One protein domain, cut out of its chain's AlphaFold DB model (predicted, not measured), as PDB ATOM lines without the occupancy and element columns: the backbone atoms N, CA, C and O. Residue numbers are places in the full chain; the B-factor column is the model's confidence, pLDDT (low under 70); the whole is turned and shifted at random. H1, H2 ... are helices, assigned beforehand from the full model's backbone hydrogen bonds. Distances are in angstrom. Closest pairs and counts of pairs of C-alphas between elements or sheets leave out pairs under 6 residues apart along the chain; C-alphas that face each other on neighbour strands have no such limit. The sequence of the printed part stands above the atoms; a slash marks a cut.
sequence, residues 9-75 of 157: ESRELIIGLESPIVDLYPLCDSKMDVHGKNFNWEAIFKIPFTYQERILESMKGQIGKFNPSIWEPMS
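What this domain is: This is residues 9 to 75 of the 157 residues of the protein "XRN_M domain-containing protein" of Puccinia sorghi (UniProt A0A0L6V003). This model has little regular structure: three short helices at one end, and a long loop, residues 16 to 51, that runs out past Gly 36 and folds back, residues 32 to 33 pairing antiparallel with 44 to 45. The class is all helix, H1, H2 and H3 holding 26 of 67 printed residues. It is only just loose, close to extended, radius of gyration of the C-alphas 16.3 A, spanning 49 by 28 by 19 A.

How they stand to each other: H2, residues 52 to 63, touches H1, residues 9 to 15, with residues 58 to 62 alone, C-alphas of Gln 62 and Glu 9 closest at 6.6 A, opposite ways at a steep tilt of 47 degrees. H3, residues 68 to 74, is apart from both. O i to N i+4 pairs within hydrogen-bond range: H2 6 of 8, H1 and H3 1 of 3 each, with 2 of 4 O i to N i+3.

Where its parts are: H2 spans 15.8 A from C-alpha 52 (8.776, -22.058, -55.611), H1 11.3 A, H3 10.0 A to C-alpha 74 (19.834, -16.516, -42.461).

The domain as a whole: The printed part has no cut. Link H1 to H2 is long, H2 to H3 tight. Residues 27 to 31 and 71 to 75 have pLDDT under 70.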
ATOM      1  N   GLU A   9       8.716  -6.664 -43.071       81.06
ATOM      2  CA  GLU A   9       8.757  -6.409 -44.512       81.06
ATOM      3  C   GLU A   9       8.081  -7.519 -45.334       81.06
ATOM      4  O   GLU A   9       7.578  -7.286 -46.429       81.06
ATOM      5  N   SER A  10       8.029  -8.740 -44.793       79.88
ATOM      6  CA  SER A  10       7.392  -9.894 -45.439       79.88
ATOM      7  C   SER A  10       5.942 -10.123 -44.999       79.88
ATOM      8  O   SER A  10       5.233 -10.922 -45.609       79.88
ATOM      9  N   ARG A  11       5.468  -9.427 -43.954       83.62
ATOM     10  CA  ARG A  11       4.118  -9.641 -43.403       83.62
ATOM     11  C   ARG A  11       3.023  -9.190 -44.359       83.62
ATOM     12  O   ARG A  11       2.001  -9.865 -44.454       83.62
ATOM     13  N   GLU A  12       3.257  -8.110 -45.101       82.94
ATOM     14  CA  GLU A  12       2.342  -7.616 -46.140       82.94
ATOM     15  C   GLU A  12       2.125  -8.654 -47.247       82.94
ATOM     16  O   GLU A  12       1.013  -8.805 -47.740       82.94
ATOM     17  N   LEU A  13       3.153  -9.447 -47.564       83.88
ATOM     18  CA  LEU A  13       3.062 -10.532 -48.538       83.88
ATOM     19  C   LEU A  13       2.163 -11.687 -48.061       83.88
ATOM     20  O   LEU A  13       1.624 -12.427 -48.875       83.88
ATOM     21  N   ILE A  14       2.018 -11.877 -46.749       80.50
ATOM     22  CA  ILE A  14       1.295 -13.020 -46.171       80.50
ATOM     23  C   ILE A  14      -0.127 -12.628 -45.758       80.50
ATOM     24  O   ILE A  14      -1.040 -13.439 -45.863       80.50
ATOM     25  N   ILE A  15      -0.318 -11.400 -45.271       80.88
ATOM     26  CA  ILE A  15      -1.619 -10.904 -44.794       80.88
ATOM     27  C   ILE A  15      -2.360 -10.124 -45.890       80.88
ATOM     28  O   ILE A  15      -3.588 -10.066 -45.877       80.88
ATOM     29  N   GLY A  16      -1.634  -9.493 -46.817       81.31
ATOM     30  CA  GLY A  16      -2.218  -8.609 -47.818       81.31
ATOM     31  C   GLY A  16      -3.178  -9.347 -48.746       81.31
ATOM     32  O   GLY A  16      -2.799 -10.317 -49.395       81.31
ATOM     33  N   LEU A  17      -4.411  -8.845 -48.851       79.00
ATOM     34  CA  LEU A  17      -5.421  -9.383 -49.770       79.00
ATOM     35  C   LEU A  17      -5.018  -9.218 -51.245       79.00
ATOM     36  O   LEU A  17      -5.420 -10.017 -52.083       79.00
ATOM     37  N   GLU A  18      -4.190  -8.215 -51.548       82.25
ATOM     38  CA  GLU A  18      -3.615  -7.967 -52.879       82.25
ATOM     39  C   GLU A  18      -2.317  -8.750 -53.125       82.25
ATOM     40  O   GLU A  18      -1.658  -8.575 -54.151       82.25
ATOM     41  N   SER A  19      -1.904  -9.601 -52.180       83.62
ATOM     42  CA  SER A  19      -0.658 -10.338 -52.319       83.62
ATOM     43  C   SER A  19      -0.733 -11.336 -53.479       83.62
ATOM     44  O   SER A  19      -1.681 -12.124 -53.557       83.62
ATOM     45  N   PRO A  20       0.311 -11.416 -54.325       85.19
ATOM     46  CA  PRO A  20       0.397 -12.397 -55.404       85.19
ATOM     47  C   PRO A  20       0.437 -13.848 -54.911       85.19
ATOM     48  O   PRO A  20       0.396 -14.747 -55.746       85.19
ATOM     49  N   ILE A  21       0.534 -14.094 -53.600       86.75
ATOM     50  CA  ILE A  21       0.537 -15.427 -52.980       86.75
ATOM     51  C   ILE A  21      -0.572 -15.615 -51.930       86.75
ATOM     52  O   ILE A  21      -0.498 -16.537 -51.118       86.75
ATOM     53  N   VAL A  22      -1.589 -14.747 -51.913       85.06
ATOM     54  CA  VAL A  22      -2.688 -14.791 -50.926       85.06
ATOM     55  C   VAL A  22      -3.445 -16.125 -50.929       85.06
ATOM     56  O   VAL A  22      -3.851 -16.626 -49.884       85.06
ATOM     57  N   ASP A  23      -3.570 -16.759 -52.093       84.25
ATOM     58  CA  ASP A  23      -4.196 -18.070 -52.276       84.25
ATOM     59  C   ASP A  23      -3.442 -19.207 -51.571       84.25
ATOM     60  O   ASP A  23      -4.053 -20.222 -51.246       84.25
ATOM     61  N   LEU A  24      -2.143 -19.041 -51.285       82.56
ATOM     62  CA  LEU A  24      -1.344 -20.010 -50.524       82.56
ATOM     63  C   LEU A  24      -1.656 -19.983 -49.020       82.56
ATOM     64  O   LEU A  24      -1.342 -20.937 -48.308       82.56
ATOM     65  N   TYR A  25      -2.283 -18.905 -48.542       82.44
ATOM     66  CA  TYR A  25      -2.625 -18.684 -47.139       82.44
ATOM     67  C   TYR A  25      -4.133 -18.453 -46.985       82.44
ATOM     68  O   TYR A  25      -4.559 -17.338 -46.680       82.44
ATOM     69  N   PRO A  26      -4.967 -19.493 -47.184       74.44
ATOM     70  CA  PRO A  26      -6.410 -19.358 -47.033       74.44
ATOM     71  C   PRO A  26      -6.752 -18.860 -45.620       74.44
ATOM     72  O   PRO A  26      -6.461 -19.521 -44.624       74.44
ATOM     73  N   LEU A  27      -7.353 -17.668 -45.545       66.88
ATOM     74  CA  LEU A  27      -7.665 -16.973 -44.289       66.88
ATOM     75  C   LEU A  27      -8.815 -17.629 -43.504       66.88
ATOM     76  O   LEU A  27      -8.913 -17.428 -42.294       66.88
ATOM     77  N   CYS A  28      -9.658 -18.425 -44.169       56.53
ATOM     78  CA  CYS A  28     -10.773 -19.139 -43.550       56.53
ATOM     79  C   CYS A  28     -10.839 -20.602 -44.017       56.53
ATOM     80  O   CYS A  28     -10.759 -20.894 -45.211       56.53
ATOM     81  N   ASP A  29     -11.014 -21.495 -43.040       61.31
ATOM     82  CA  ASP A  29     -11.553 -22.856 -43.128       61.31
ATOM     83  C   ASP A  29     -11.035 -23.742 -44.266       61.31
ATOM     84  O   ASP A  29     -11.784 -24.286 -45.085       61.31
ATOM     85  N   SER A  30      -9.728 -23.997 -44.259       62.22
ATOM     86  CA  SER A  30      -9.181 -25.190 -44.906       62.22
ATOM     87  C   SER A  30      -9.924 -26.431 -44.391       62.22
ATOM     88  O   SER A  30      -9.871 -26.751 -43.199       62.22
ATOM     89  N   LYS A  31     -10.629 -27.130 -45.285       68.69
ATOM     90  CA  LYS A  31     -11.415 -28.319 -44.933       68.69
ATOM     91  C   LYS A  31     -10.510 -29.392 -44.325       68.69
ATOM     92  O   LYS A  31      -9.674 -29.969 -45.024       68.69
ATOM     93  N   MET A  32     -10.709 -29.658 -43.037       73.25
ATOM     94  CA  MET A  32     -10.107 -30.781 -42.327       73.25
ATOM     95  C   MET A  32     -10.964 -32.021 -42.551       73.25
ATOM     96  O   MET A  32     -12.139 -32.034 -42.191       73.25
ATOM     97  N   ASP A  33     -10.384 -33.051 -43.159       81.50
ATOM     98  CA  ASP A  33     -11.059 -34.333 -43.358       81.50
ATOM     99  C   ASP A  33     -10.587 -35.328 -42.294       81.50
ATOM    100  O   ASP A  33      -9.451 -35.820 -42.316       81.50
ATOM    101  N   VAL A  34     -11.460 -35.579 -41.322       79.62
ATOM    102  CA  VAL A  34     -11.249 -36.550 -40.251       79.62
ATOM    103  C   VAL A  34     -11.864 -37.874 -40.709       79.62
ATOM    104  O   VAL A  34     -12.982 -38.221 -40.343       79.62
ATOM    105  N   HIS A  35     -11.145 -38.599 -41.568       83.44
ATOM    106  CA  HIS A  35     -11.585 -39.842 -42.219       83.44
ATOM    107  C   HIS A  35     -11.715 -41.024 -41.232       83.44
ATOM    108  O   HIS A  35     -10.922 -41.964 -41.258       83.44
ATOM    109  N   GLY A  36     -12.665 -40.950 -40.297       82.38
ATOM    110  CA  GLY A  36     -12.878 -41.960 -39.252       82.38
ATOM    111  C   GLY A  36     -11.774 -42.022 -38.189       82.38
ATOM    112  O   GLY A  36     -11.692 -42.998 -37.448       82.38
ATOM    113  N   LYS A  37     -10.910 -41.003 -38.121       85.81
ATOM    114  CA  LYS A  37      -9.851 -40.891 -37.111       85.81
ATOM    115  C   LYS A  37     -10.368 -40.201 -35.852       85.81
ATOM    116  O   LYS A  37     -11.238 -39.341 -35.927       85.81
ATOM    117  N   ASN A  38      -9.810 -40.550 -34.697       84.38
ATOM    118  CA  ASN A  38     -10.281 -40.014 -33.416       84.38
ATOM    119  C   ASN A  38      -9.676 -38.649 -33.075       84.38
ATOM    120  O   ASN A  38     -10.254 -37.908 -32.284       84.38
ATOM    121  N   PHE A  39      -8.515 -38.315 -33.647       85.75
ATOM    122  CA  PHE A  39      -7.799 -37.093 -33.305       85.75
ATOM    123  C   PHE A  39      -7.616 -36.156 -34.499       85.75
ATOM    124  O   PHE A  39      -7.172 -36.555 -35.575       85.75
ATOM    125  N   ASN A  40      -7.859 -34.864 -34.269       82.31
ATOM    126  CA  ASN A  40      -7.770 -33.827 -35.302       82.31
ATOM    127  C   ASN A  40      -6.347 -33.632 -35.857       82.31
ATOM    128  O   ASN A  40      -6.200 -33.161 -36.980       82.31
ATOM    129  N   TRP A  41      -5.297 -34.003 -35.112       85.38
ATOM    130  CA  TRP A  41      -3.907 -33.930 -35.592       85.38
ATOM    131  C   TRP A  41      -3.570 -35.020 -36.619       85.38
ATOM    132  O   TRP A  41      -2.585 -34.896 -37.340       85.38
ATOM    133  N   GLU A  42      -4.395 -36.065 -36.720       83.62
ATOM    134  CA  GLU A  42      -4.277 -37.096 -37.754       83.62
ATOM    135  C   GLU A  42      -5.099 -36.768 -39.011       83.62
ATOM    136  O   GLU A  42      -5.045 -37.514 -39.997       83.62
ATOM    137  N   ALA A  43      -5.901 -35.702 -38.963       86.88
ATOM    138  CA  ALA A  43      -6.785 -35.302 -40.045       86.88
ATOM    139  C   ALA A  43      -5.991 -34.877 -41.283       86.88
ATOM    140  O   ALA A  43      -4.887 -34.339 -41.195       86.88
ATOM    141  N   ILE A  44      -6.582 -35.087 -42.458       84.56
ATOM    142  CA  ILE A  44      -5.993 -34.612 -43.706       84.56
ATOM    143  C   ILE A  44      -6.290 -33.119 -43.824       84.56
ATOM    144  O   ILE A  44      -7.450 -32.702 -43.878       84.56
ATOM    145  N   PHE A  45      -5.225 -32.326 -43.882       83.62
ATOM    146  CA  PHE A  45      -5.289 -30.881 -44.022       83.62
ATOM    147  C   PHE A  45      -5.013 -30.492 -45.479       83.62
ATOM    148  O   PHE A  45      -3.919 -30.715 -45.998       83.62
ATOM    149  N   LYS A  46      -6.028 -29.957 -46.165       82.94
ATOM    150  CA  LYS A  46      -5.940 -29.600 -47.589       82.94
ATOM    151  C   LYS A  46      -5.424 -28.167 -47.740       82.94
ATOM    152  O   LYS A  46      -6.202 -27.223 -47.627       82.94
ATOM    153  N   ILE A  47      -4.127 -28.021 -48.007       83.56
ATOM    154  CA  ILE A  47      -3.472 -26.750 -48.374       83.56
ATOM    155  C   ILE A  47      -3.062 -26.830 -49.847       83.56
ATOM    156  O   ILE A  47      -2.630 -27.903 -50.282       83.56
ATOM    157  N   PRO A  48      -3.161 -25.739 -50.624       83.88
ATOM    158  CA  PRO A  48      -2.517 -25.678 -51.931       83.88
ATOM    159  C   PRO A  48      -1.003 -25.906 -51.820       83.88
ATOM    160  O   PRO A  48      -0.333 -25.367 -50.940       83.88
ATOM    161  N   PHE A  49      -0.445 -26.687 -52.745       83.94
ATOM    162  CA  PHE A  49       1.005 -26.794 -52.869       83.94
ATOM    163  C   PHE A  49       1.587 -25.471 -53.363       83.94
ATOM    164  O   PHE A  49       1.055 -24.833 -54.273       83.94
ATOM    165  N   THR A  50       2.691 -25.059 -52.750       81.94
ATOM    166  CA  THR A  50       3.362 -23.808 -53.076       81.94
ATOM    167  C   THR A  50       4.259 -23.972 -54.305       81.94
ATOM    168  O   THR A  50       5.016 -24.935 -54.420       81.94
ATOM    169  N   TYR A  51       4.202 -23.007 -55.228       82.06
ATOM    170  CA  TYR A  51       5.121 -22.932 -56.366       82.06
ATOM    171  C   TYR A  51       6.339 -22.093 -55.986       82.06
ATOM    172  O   TYR A  51       6.207 -20.907 -55.672       82.06
ATOM    173  N   GLN A  52       7.527 -22.703 -56.025       88.62
ATOM    174  CA  GLN A  52       8.776 -22.058 -55.611       88.62
ATOM    175  C   GLN A  52       9.026 -20.743 -56.363       88.62
ATOM    176  O   GLN A  52       9.321 -19.726 -55.740       88.62
ATOM    177  N   GLU A  53       8.890 -20.753 -57.690       89.81
ATOM    178  CA  GLU A  53       9.174 -19.595 -58.548       89.81
ATOM    179  C   GLU A  53       8.298 -18.393 -58.189       89.81
ATOM    180  O   GLU A  53       8.806 -17.292 -57.992       89.81
ATOM    181  N   ARG A  54       7.004 -18.635 -57.970       87.31
ATOM    182  CA  ARG A  54       6.025 -17.607 -57.603       87.31
ATOM    183  C   ARG A  54       6.357 -16.935 -56.270       87.31
ATOM    184  O   ARG A  54       6.228 -15.718 -56.139       87.31
ATOM    185  N   ILE A  55       6.822 -17.706 -55.285       87.44
ATOM    186  CA  ILE A  55       7.274 -17.156 -53.999       87.44
ATOM    187  C   ILE A  55       8.557 -16.344 -54.190       87.44
ATOM    188  O   ILE A  55       8.660 -15.241 -53.657       87.44
ATOM    189  N   LEU A  56       9.517 -16.853 -54.966       88.62
ATOM    190  CA  LEU A  56      10.780 -16.160 -55.220       88.62
ATOM    191  C   LEU A  56      10.566 -14.824 -55.938       88.62
ATOM    192  O   LEU A  56      11.156 -13.825 -55.539       88.62
ATOM    193  N   GLU A  57       9.713 -14.776 -56.959       89.25
ATOM    194  CA  GLU A  57       9.357 -13.537 -57.661       89.25
ATOM    195  C   GLU A  57       8.699 -12.521 -56.730       89.25
ATOM    196  O   GLU A  57       9.104 -11.358 -56.693       89.25
ATOM    197  N   SER A  58       7.760 -12.986 -55.911       85.50
ATOM    198  CA  SER A  58       7.070 -12.164 -54.917       85.50
ATOM    199  C   SER A  58       8.026 -11.630 -53.841       85.50
ATOM    200  O   SER A  58       7.902 -10.492 -53.391       85.50
ATOM    201  N   MET A  59       9.028 -12.427 -53.450       83.56
ATOM    202  CA  MET A  59      10.049 -12.030 -52.481       83.56
ATOM    203  C   MET A  59      11.094 -11.076 -53.061       83.56
ATOM    204  O   MET A  59      11.551 -10.200 -52.327       83.56
ATOM    205  N   LYS A  60      11.457 -11.173 -54.351       85.19
ATOM    206  CA  LYS A  60      12.460 -10.291 -54.989       85.19
ATOM    207  C   LYS A  60      12.174  -8.806 -54.753       85.19
ATOM    208  O   LYS A  60      13.102  -8.058 -54.458       85.19
ATOM    209  N   GLY A  61      10.904  -8.397 -54.807       80.62
ATOM    210  CA  GLY A  61      10.490  -7.011 -54.555       80.62
ATOM    211  C   GLY A  61      10.679  -6.534 -53.107       80.62
ATOM    212  O   GLY A  61      10.739  -5.332 -52.859       80.62
ATOM    213  N   GLN A  62      10.799  -7.457 -52.149       77.62
ATOM    214  CA  GLN A  62      10.983  -7.152 -50.727       77.62
ATOM    215  C   GLN A  62      12.443  -7.287 -50.280       77.62
ATOM    216  O   GLN A  62      12.814  -6.668 -49.291       77.62
ATOM    217  N   ILE A  63      13.292  -8.041 -50.998       76.19
ATOM    218  CA  ILE A  63      14.687  -8.314 -50.591       76.19
ATOM    219  C   ILE A  63      15.494  -7.031 -50.353       76.19
ATOM    220  O   ILE A  63      16.327  -6.999 -49.461       76.19
ATOM    221  N   GLY A  64      15.244  -5.955 -51.097       77.62
ATOM    222  CA  GLY A  64      15.940  -4.684 -50.865       77.62
ATOM    223  C   GLY A  64      15.520  -3.941 -49.590       77.62
ATOM    224  O   GLY A  64      16.193  -2.988 -49.211       77.62
ATOM    225  N   LYS A  65      14.411  -4.332 -48.947       79.31
ATOM    226  CA  LYS A  65      13.799  -3.581 -47.839       79.31
ATOM    227  C   LYS A  65      14.170  -4.075 -46.453       79.31
ATOM    228  O   LYS A  65      14.044  -3.294 -45.514       79.31
ATOM    229  N   PHE A  66      14.558  -5.341 -46.294       77.25
ATOM    230  CA  PHE A  66      14.880  -5.808 -44.950       77.25
ATOM    231  C   PHE A  66      16.220  -5.236 -44.456       77.25
ATOM    232  O   PHE A  66      17.037  -4.703 -45.213       77.25
ATOM    233  N   ASN A  67      16.445  -5.347 -43.152       77.94
ATOM    234  CA  ASN A  67      17.680  -4.931 -42.502       77.94
ATOM    235  C   ASN A  67      18.775  -6.013 -42.654       77.94
ATOM    236  O   ASN A  67      18.484  -7.182 -42.396       77.94
ATOM    237  N   PRO A  68      20.036  -5.670 -42.997       71.00
ATOM    238  CA  PRO A  68      21.155  -6.617 -43.044       71.00
ATOM    239  C   PRO A  68      21.284  -7.541 -41.820       71.00
ATOM    240  O   PRO A  68      21.601  -8.719 -41.983       71.00
ATOM    241  N   SER A  69      20.942  -7.060 -40.617       71.94
ATOM    242  CA  SER A  69      20.944  -7.863 -39.381       71.94
ATOM    243  C   SER A  69      19.987  -9.065 -39.400       71.94
ATOM    244  O   SER A  69      20.142  -9.992 -38.609       71.94
ATOM    245  N   ILE A  70      19.007  -9.066 -40.308       70.69
ATOM    246  CA  ILE A  70      18.036 -10.145 -40.508       70.69
ATOM    247  C   ILE A  70      18.586 -11.208 -41.475       70.69
ATOM    248  O   ILE A  70      18.341 -12.396 -41.261       70.69
ATOM    249  N   TRP A  71      19.366 -10.835 -42.503       65.88
ATOM    250  CA  TRP A  71      19.960 -11.826 -43.422       65.88
ATOM    251  C   TRP A  71      21.223 -12.469 -42.901       65.88
ATOM    252  O   TRP A  71      21.494 -13.609 -43.268       65.88
ATOM    253  N   GLU A  72      22.012 -11.769 -42.090       67.31
ATOM    254  CA  GLU A  72      23.270 -12.323 -41.595       67.31
ATOM    255  C   GLU A  72      23.078 -13.690 -40.909       67.31
ATOM    256  O   GLU A  72      23.770 -14.626 -41.319       67.31
ATOM    257  N   PRO A  73      22.096 -13.883 -40.000       67.50
ATOM    258  CA  PRO A  73      21.783 -15.191 -39.412       67.50
ATOM    259  C   PRO A  73      21.156 -16.189 -40.393       67.50
ATOM    260  O   PRO A  73      21.256 -17.398 -40.197       67.50
ATOM    261  N   MET A  74      20.481 -15.694 -41.434       65.69
ATOM    262  CA  MET A  74      19.834 -16.516 -42.461       65.69
ATOM    263  C   MET A  74      20.834 -17.023 -43.511       65.69
ATOM    264  O   MET A  74      20.546 -17.956 -44.258       65.69
ATOM    265  N   SER A  75      22.020 -16.412 -43.574       68.56
ATOM    266  CA  SER A  75      23.073 -16.808 -44.495       68.56
ATOM    267  C   SER A  75      23.712 -18.128 -44.062       68.56
ATOM    268  O   SER A  75      24.122 -18.314 -42.915       68.56
TER     269      SER A  75